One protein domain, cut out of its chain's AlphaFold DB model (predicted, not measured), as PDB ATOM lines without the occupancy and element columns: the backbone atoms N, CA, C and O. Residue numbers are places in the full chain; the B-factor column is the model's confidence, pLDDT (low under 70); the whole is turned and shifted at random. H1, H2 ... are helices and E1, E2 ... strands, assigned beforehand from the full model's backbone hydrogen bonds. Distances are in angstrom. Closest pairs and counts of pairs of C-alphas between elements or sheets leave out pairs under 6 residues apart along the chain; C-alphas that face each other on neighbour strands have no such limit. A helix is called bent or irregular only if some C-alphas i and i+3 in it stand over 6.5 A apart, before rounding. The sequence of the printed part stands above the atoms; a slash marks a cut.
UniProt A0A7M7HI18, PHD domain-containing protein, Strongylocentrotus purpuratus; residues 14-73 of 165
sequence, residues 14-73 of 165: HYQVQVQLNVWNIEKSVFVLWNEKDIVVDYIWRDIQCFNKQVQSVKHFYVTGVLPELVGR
ATOM      1  N   HIS A  14     152.751 131.776 317.148       84.00
ATOM      2  CA  HIS A  14     153.049 132.888 318.056       84.00
ATOM      3  C   HIS A  14     152.010 133.011 319.177       84.00
ATOM      4  O   HIS A  14     152.365 133.073 320.351       84.00
ATOM      5  N   TYR A  15     150.719 132.962 318.840       83.75
ATOM      6  CA  TYR A  15     149.651 133.065 319.835       83.75
ATOM      7  C   TYR A  15     149.632 131.894 320.822       83.75
ATOM      8  O   TYR A  15     149.380 132.105 322.004       83.75
ATOM      9  N   GLN A  16     149.941 130.677 320.369       87.44
ATOM     10  CA  GLN A  16     149.978 129.500 321.243       87.44
ATOM     11  C   GLN A  16     151.081 129.640 322.301       87.44
ATOM     12  O   GLN A  16     150.821 129.448 323.489       87.44
ATOM     13  N   VAL A  17     152.280 130.062 321.888       89.62
ATOM     14  CA  VAL A  17     153.408 130.296 322.803       89.62
ATOM     15  C   VAL A  17     153.116 131.465 323.747       89.62
ATOM     16  O   VAL A  17     153.355 131.352 324.948       89.62
ATOM     17  N   GLN A  18     152.529 132.563 323.253       89.94
ATOM     18  CA  GLN A  18     152.150 133.698 324.104       89.94
ATOM     19  C   GLN A  18     151.146 133.301 325.190       89.94
ATOM     20  O   GLN A  18     151.285 133.731 326.336       89.94
ATOM     21  N   VAL A  19     150.159 132.455 324.876       88.00
ATOM     22  CA  VAL A  19     149.218 131.939 325.883       88.00
ATOM     23  C   VAL A  19     149.955 131.130 326.948       88.00
ATOM     24  O   VAL A  19     149.755 131.378 328.134       88.00
ATOM     25  N   GLN A  20     150.842 130.215 326.551       90.19
ATOM     26  CA  GLN A  20     151.621 129.407 327.494       90.19
ATOM     27  C   GLN A  20     152.481 130.292 328.411       90.19
ATOM     28  O   GLN A  20     152.388 130.184 329.631       90.19
ATOM     29  N   LEU A  21     153.243 131.233 327.852       92.81
ATOM     30  CA  LEU A  21     154.085 132.144 328.636       92.81
ATOM     31  C   LEU A  21     153.285 132.972 329.651       92.81
ATOM     32  O   LEU A  21     153.734 133.177 330.780       92.81
ATOM     33  N   ASN A  22     152.089 133.434 329.274       90.56
ATOM     34  CA  ASN A  22     151.232 134.214 330.166       90.56
ATOM     35  C   ASN A  22     150.570 133.355 331.255       90.56
ATOM     36  O   ASN A  22     150.542 133.779 332.407       90.56
ATOM     37  N   VAL A  23     150.091 132.149 330.927       89.75
ATOM     38  CA  VAL A  23     149.471 131.227 331.901       89.75
ATOM     39  C   VAL A  23     150.483 130.748 332.941       89.75
ATOM     40  O   VAL A  23     150.173 130.713 334.129       89.75
ATOM     41  N   TRP A  24     151.695 130.413 332.502       91.00
ATOM     42  CA  TRP A  24     152.753 129.884 333.366       91.00
ATOM     43  C   TRP A  24     153.623 130.972 334.007       91.00
ATOM     44  O   TRP A  24     154.518 130.657 334.785       91.00
ATOM     45  N   ASN A  25     153.362 132.249 333.704       91.88
ATOM     46  CA  ASN A  25     154.127 133.395 334.202       91.88
ATOM     47  C   ASN A  25     155.641 133.288 333.915       91.88
ATOM     48  O   ASN A  25     156.473 133.625 334.755       91.88
ATOM     49  N   ILE A  26     155.995 132.820 332.716       92.81
ATOM     50  CA  ILE A  26     157.382 132.655 332.262       92.81
ATOM     51  C   ILE A  26     157.766 133.853 331.385       92.81
ATOM     52  O   ILE A  26     156.972 134.317 330.567       92.81
ATOM     53  N   GLU A  27     158.984 134.370 331.542       91.38
ATOM     54  CA  GLU A  27     159.441 135.575 330.835       91.38
ATOM     55  C   GLU A  27     159.691 135.345 329.336       91.38
ATOM     56  O   GLU A  27     159.376 136.207 328.512       91.38
ATOM     57  N   LYS A  28     160.241 134.183 328.971       91.25
ATOM     58  CA  LYS A  28     160.586 133.839 327.589       91.25
ATOM     59  C   LYS A  28     160.555 132.335 327.344       91.25
ATOM     60  O   LYS A  28     160.804 131.551 328.258       91.25
ATOM     61  N   SER A  29     160.317 131.951 326.095       90.38
ATOM     62  CA  SER A  29     160.478 130.582 325.601       90.38
ATOM     63  C   SER A  29     161.575 130.542 324.551       90.38
ATOM     64  O   SER A  29     161.705 131.467 323.749       90.38
ATOM     65  N   VAL A  30     162.326 129.445 324.521       89.88
ATOM     66  CA  VAL A  30     163.194 129.123 323.385       89.88
ATOM     67  C   VAL A  30     162.315 128.575 322.262       89.88
ATOM     68  O   VAL A  30     161.411 127.777 322.515       89.88
ATOM     69  N   PHE A  31     162.556 129.019 321.035       88.19
ATOM     70  CA  PHE A  31     161.903 128.535 319.830       88.19
ATOM     71  C   PHE A  31     162.965 127.956 318.902       88.19
ATOM     72  O   PHE A  31     163.863 128.665 318.458       88.19
ATOM     73  N   VAL A  32     162.887 126.652 318.649       89.44
ATOM     74  CA  VAL A  32     163.886 125.929 317.859       89.44
ATOM     75  C   VAL A  32     163.242 125.454 316.567       89.44
ATOM     76  O   VAL A  32     162.253 124.723 316.594       89.44
ATOM     77  N   LEU A  33     163.822 125.856 315.440       86.88
ATOM     78  CA  LEU A  33     163.531 125.302 314.125       86.88
ATOM     79  C   LEU A  33     164.718 124.446 313.708       86.88
ATOM     80  O   LEU A  33     165.834 124.940 313.572       86.88
ATOM     81  N   TRP A  34     164.471 123.158 313.524       94.00
ATOM     82  CA  TRP A  34     165.500 122.181 313.198       94.00
ATOM     83  C   TRP A  34     165.238 121.559 311.828       94.00
ATOM     84  O   TRP A  34     164.094 121.240 311.497       94.00
ATOM     85  N   ASN A  35     166.301 121.368 311.050       92.25
ATOM     86  CA  ASN A  35     166.316 120.534 309.855       92.25
ATOM     87  C   ASN A  35     167.639 119.739 309.782       92.25
ATOM     88  O   ASN A  35     168.526 119.919 310.612       92.25
ATOM     89  N   GLU A  36     167.789 118.858 308.788       94.75
ATOM     90  CA  GLU A  36     168.978 117.992 308.646       94.75
ATOM     91  C   GLU A  36     170.290 118.748 308.369       94.75
ATOM     92  O   GLU A  36     171.369 118.184 308.537       94.75
ATOM     93  N   LYS A  37     170.213 120.007 307.925       92.00
ATOM     94  CA  LYS A  37     171.367 120.837 307.558       92.00
ATOM     95  C   LYS A  37     171.733 121.839 308.650       92.00
ATOM     96  O   LYS A  37     172.915 122.070 308.861       92.00
ATOM     97  N   ASP A  38     170.739 122.400 309.336       91.31
ATOM     98  CA  ASP A  38     170.887 123.542 310.232       91.31
ATOM     99  C   ASP A  38     169.856 123.563 311.370       91.31
ATOM    100  O   ASP A  38     168.738 123.046 311.276       91.31
ATOM    101  N   ILE A  39     170.237 124.260 312.443       92.25
ATOM    102  CA  ILE A  39     169.389 124.555 313.598       92.25
ATOM    103  C   ILE A  39     169.321 126.066 313.775       92.25
ATOM    104  O   ILE A  39     170.344 126.727 313.945       92.25
ATOM    105  N   VAL A  40     168.108 126.607 313.797       87.81
ATOM    106  CA  VAL A  40     167.850 128.001 314.152       87.81
ATOM    107  C   VAL A  40     167.213 128.028 315.530       87.81
ATOM    108  O   VAL A  40     166.172 127.416 315.761       87.81
ATOM    109  N   VAL A  41     167.845 128.753 316.447       89.19
ATOM    110  CA  VAL A  41     167.338 128.979 317.800       89.19
ATOM    111  C   VAL A  41     167.006 130.455 317.943       89.19
ATOM    112  O   VAL A  41     167.863 131.309 317.725       89.19
ATOM    113  N   ASP A  42     165.771 130.743 318.327       87.75
ATOM    114  CA  ASP A  42     165.275 132.088 318.596       87.75
ATOM    115  C   ASP A  42     164.599 132.145 319.976       87.75
ATOM    116  O   ASP A  42     164.324 131.117 320.604       87.75
ATOM    117  N   TYR A  43     164.333 133.350 320.470       88.69
ATOM    118  CA  TYR A  43     163.670 133.580 321.750       88.69
ATOM    119  C   TYR A  43     162.360 134.333 321.553       88.69
ATOM    120  O   TYR A  43     162.326 135.437 321.010       88.69
ATOM    121  N   ILE A  44     161.279 133.771 322.087       88.94
ATOM    122  CA  ILE A  44     159.970 134.420 322.129       88.94
ATOM    123  C   ILE A  44     159.775 134.992 323.529       88.94
ATOM    124  O   ILE A  44     159.658 134.253 324.506       88.94
ATOM    125  N   TRP A  45     159.734 136.318 323.618       90.50
ATOM    126  CA  TRP A  45     159.481 137.043 324.861       90.50
ATOM    127  C   TRP A  45     157.984 137.144 325.140       90.50
ATOM    128  O   TRP A  45     157.175 137.296 324.219       90.50
ATOM    129  N   ARG A  46     157.612 137.085 326.418       91.12
ATOM    130  CA  ARG A  46     156.224 137.238 326.851       91.12
ATOM    131  C   ARG A  46     155.710 138.647 326.554       91.12
ATOM    132  O   ARG A  46     156.260 139.635 327.034       91.12
ATOM    133  N   ASP A  47     154.591 138.719 325.845       89.50
ATOM    134  CA  ASP A  47     153.858 139.946 325.551       89.50
ATOM    135  C   ASP A  47     152.503 139.943 326.278       89.50
ATOM    136  O   ASP A  47     151.522 139.321 325.858       89.50
ATOM    137  N   ILE A  48     152.454 140.664 327.400       85.19
ATOM    138  CA  ILE A  48     151.258 140.790 328.245       85.19
ATOM    139  C   ILE A  48     150.177 141.640 327.555       85.19
ATOM    140  O   ILE A  48     148.980 141.411 327.743       85.19
ATOM    141  N   GLN A  49     150.571 142.625 326.742       85.44
ATOM    142  CA  GLN A  49     149.628 143.535 326.087       85.44
ATOM    143  C   GLN A  49     148.864 142.816 324.972       85.44
ATOM    144  O   GLN A  49     147.636 142.921 324.888       85.44
ATOM    145  N   CYS A  50     149.573 142.022 324.162       75.81
ATOM    146  CA  CYS A  50     148.966 141.155 323.152       75.81
ATOM    147  C   CYS A  50     147.966 140.171 323.784       75.81
ATOM    148  O   CYS A  50     146.826 140.051 323.322       75.81
ATOM    149  N   PHE A  51     148.359 139.536 324.893       80.12
ATOM    150  CA  PHE A  51     147.507 138.604 325.629       80.12
ATOM    151  C   PHE A  51     146.231 139.275 326.151       80.12
ATOM    152  O   PHE A  51     145.127 138.809 325.868       80.12
ATOM    153  N   ASN A  52     146.352 140.417 326.832       82.62
ATOM    154  CA  ASN A  52     145.203 141.133 327.391       82.62
ATOM    155  C   ASN A  52     144.188 141.560 326.323       82.62
ATOM    156  O   ASN A  52     142.978 141.483 326.559       82.62
ATOM    157  N   LYS A  53     144.662 141.961 325.139       82.19
ATOM    158  CA  LYS A  53     143.788 142.291 324.008       82.19
ATOM    159  C   LYS A  53     142.972 141.077 323.556       82.19
ATOM    160  O   LYS A  53     141.767 141.200 323.347       82.19
ATOM    161  N   GLN A  54     143.599 139.907 323.430       80.50
ATOM    162  CA  GLN A  54     142.895 138.691 323.011       80.50
ATOM    163  C   GLN A  54     141.959 138.137 324.085       80.50
ATOM    164  O   GLN A  54     140.873 137.665 323.749       80.50
ATOM    165  N   VAL A  55     142.327 138.243 325.364       84.88
ATOM    166  CA  VAL A  55     141.499 137.767 326.484       84.88
ATOM    167  C   VAL A  55     140.095 138.370 326.443       84.88
ATOM    168  O   VAL A  55     139.132 137.672 326.747       84.88
ATOM    169  N   GLN A  56     139.941 139.631 326.035       82.62
ATOM    170  CA  GLN A  56     138.615 140.252 325.927       82.62
ATOM    171  C   GLN A  56     137.751 139.603 324.839       82.62
ATOM    172  O   GLN A  56     136.594 139.261 325.090       82.62
ATOM    173  N   SER A  57     138.319 139.353 323.660       84.81
ATOM    174  CA  SER A  57     137.618 138.663 322.570       84.81
ATOM    175  C   SER A  57     137.293 137.210 322.924       84.81
ATOM    176  O   SER A  57     136.190 136.739 322.651       84.81
ATOM    177  N   VAL A  58     138.217 136.508 323.587       86.88
ATOM    178  CA  VAL A  58     138.007 135.123 324.037       86.88
ATOM    179  C   VAL A  58     136.929 135.055 325.115       86.88
ATOM    180  O   VAL A  58     136.084 134.169 325.065       86.88
ATOM    181  N   LYS A  59     136.891 136.009 326.056       88.81
ATOM    182  CA  LYS A  59     135.802 136.115 327.041       88.81
ATOM    183  C   LYS A  59     134.454 136.290 326.360       88.81
ATOM    184  O   LYS A  59     133.498 135.617 326.737       88.81
ATOM    185  N   HIS A  60     134.384 137.165 325.356       88.75
ATOM    186  CA  HIS A  60     133.160 137.348 324.587       88.75
ATOM    187  C   HIS A  60     132.730 136.032 323.928       88.75
ATOM    188  O   HIS A  60     131.620 135.577 324.181       88.75
ATOM    189  N   PHE A  61     133.630 135.375 323.186       89.94
ATOM    190  CA  PHE A  61     133.368 134.078 322.552       89.94
ATOM    191  C   PHE A  61     132.962 132.990 323.556       89.94
ATOM    192  O   PHE A  61     132.057 132.196 323.294       89.94
ATOM    193  N   TYR A  62     133.588 132.962 324.732       91.00
ATOM    194  CA  TYR A  62     133.241 132.017 325.783       91.00
ATOM    195  C   TYR A  62     131.804 132.231 326.267       91.00
ATOM    196  O   TYR A  62     131.039 131.277 326.340       91.00
ATOM    197  N   VAL A  63     131.405 133.473 326.549       88.81
ATOM    198  CA  VAL A  63     130.062 133.778 327.068       88.81
ATOM    199  C   VAL A  63     128.975 133.627 325.999       88.81
ATOM    200  O   VAL A  63     127.860 133.226 326.327       88.81
ATOM    201  N   THR A  64     129.267 133.940 324.734       84.56
ATOM    202  CA  THR A  64     128.267 133.921 323.654       84.56
ATOM    203  C   THR A  64     128.194 132.601 322.895       84.56
ATOM    204  O   THR A  64     127.132 132.281 322.365       84.56
ATOM    205  N   GLY A  65     129.284 131.835 322.847       85.50
ATOM    206  CA  GLY A  65     129.381 130.589 322.090       85.50
ATOM    207  C   GLY A  65     129.556 129.361 322.976       85.50
ATOM    208  O   GLY A  65     128.688 128.491 323.025       85.50
ATOM    209  N   VAL A  66     130.672 129.305 323.707       89.31
ATOM    210  CA  VAL A  66     131.069 128.103 324.463       89.31
ATOM    211  C   VAL A  66     130.106 127.813 325.612       89.31
ATOM    212  O   VAL A  66     129.654 126.685 325.772       89.31
ATOM    213  N   LEU A  67     129.768 128.821 326.412       86.94
ATOM    214  CA  LEU A  67     128.945 128.661 327.604       86.94
ATOM    215  C   LEU A  67     127.505 128.223 327.264       86.94
ATOM    216  O   LEU A  67     127.031 127.278 327.897       86.94
ATOM    217  N   PRO A  68     126.809 128.799 326.259       83.94
ATOM    218  CA  PRO A  68     125.512 128.286 325.808       83.94
ATOM    219  C   PRO A  68     125.558 126.841 325.297       83.94
ATOM    220  O   PRO A  68     124.599 126.090 325.499       83.94
ATOM    221  N   GLU A  69     126.663 126.430 324.672       85.12
ATOM    222  CA  GLU A  69     126.846 125.048 324.229       85.12
ATOM    223  C   GLU A  69     127.067 124.096 325.415       85.12
ATOM    224  O   GLU A  69     126.349 123.108 325.549       85.12
ATOM    225  N   LEU A  70     127.976 124.433 326.335       82.88
ATOM    226  CA  LEU A  70     128.257 123.627 327.528       82.88
ATOM    227  C   LEU A  70     127.036 123.475 328.444       82.88
ATOM    228  O   LEU A  70     126.807 122.397 328.990       82.88
ATOM    229  N   VAL A  71     126.262 124.548 328.631       84.12
ATOM    230  CA  VAL A  71     125.127 124.556 329.566       84.12
ATOM    231  C   VAL A  71     123.868 123.955 328.943       84.12
ATOM    232  O   VAL A  71     123.111 123.292 329.646       84.12
ATOM    233  N   GLY A  72     123.607 124.173 327.650       73.62
ATOM    234  CA  GLY A  72     122.320 123.777 327.066       73.62
ATOM    235  C   GLY A  72     122.347 123.256 325.636       73.62
ATOM    236  O   GLY A  72     121.272 122.973 325.092       73.62
ATOM    237  N   ARG A  73     123.528 123.127 325.025       81.38
ATOM    238  CA  ARG A  73     123.715 122.768 323.612       81.38
ATOM    239  C   ARG A  73     122.996 123.698 322.636       81.38
ATOM    240  O   ARG A  73     122.366 123.245 321.688       81.38
TER     241      ARG A  73
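AT A GLANCE: This is residues 14 to 73 of the 165 residues of the protein "PHD domain-containing protein" of Strongylocentrotus purpuratus (UniProt A0A7M7HI18). A two-stranded hairpin, E1 and E2, and a long helix, H2, run away from a shared corner as two arms of a wide arch, and the short helix H1 is tucked in at that corner, near the base of the hairpin and the first turn of H2. The tip of the hairpin, residues 34 to 39, sticks out, and the far part of H2 makes the other end of the long axis. The printed part has 60 residues with two named helices and two named strands in the order H1, E1, E2, H2; the sheet has the order E1 - E2, antiparallel, and the class is mixed, helices and strands. The whole is extended, with a radius of gyration of the C-alphas of 16.4 A and spans of 52 by 26 by 16 A.

IN THESE COORDINATES: E1 is residues 28 to 34, 19.2 A from first to last C-alpha, beginning at C-alpha 28 at (160.586, 133.839, 327.589). E2 is residues 39 to 45 and measures 19.5 A. H1 is residues 14 to 23, 14.4 A long, with C-alpha 14 at (153.049, 132.888, 318.056). H2 is residues 48 to 72, 33.6 A long, with C-alpha 72 at (122.320, 123.777, 327.066). H2 has a kink of 44 degrees near residue 61, and it is only just irregular: C-alphas 64 and 67 are 6.6 A apart.

HOW THE PARTS SIT: E1 and E2 form a hairpin, antiparallel at 159 degrees between their directions. C-alphas 28 and 45 face each other at 4.4 A, and C-alphas 34 and 39 at 4.6 A. N 31 and O 42 are within hydrogen-bond range at 2.8 A, as are N 44 and O 29 at 2.9 A. The closest C-alphas of H1 and E1 are those of Leu 21 and Lys 28, 6.8 A apart. Those of H1 and E2 are Val 17 and Ile 44, 7.8 A apart. H1 and H2 touch, H2 with residues 48 to 51 alone; the closest C-alphas are those of Asn 22 and Ile 48, 6.9 A apart. Their lines are about perpendicular, at 86 degrees. E1 and H2 are apart. In H1 every O i to N i+4 pair is within hydrogen-bond range; in H2 it is 17 of 21.

THE WHOLE: The two C-alphas farthest apart are those of Lys 37 and Gly 72, 52.9 A. The C-alphas of His 14 and Arg 73, first and last printed, are 31.5 A apart. The printed part has no cut, and the links H1 to E1, E1 to E2 and E2 to H2 are tight. The mean pLDDT of the printed part of this model is 87.6, and no printed residue is under 70.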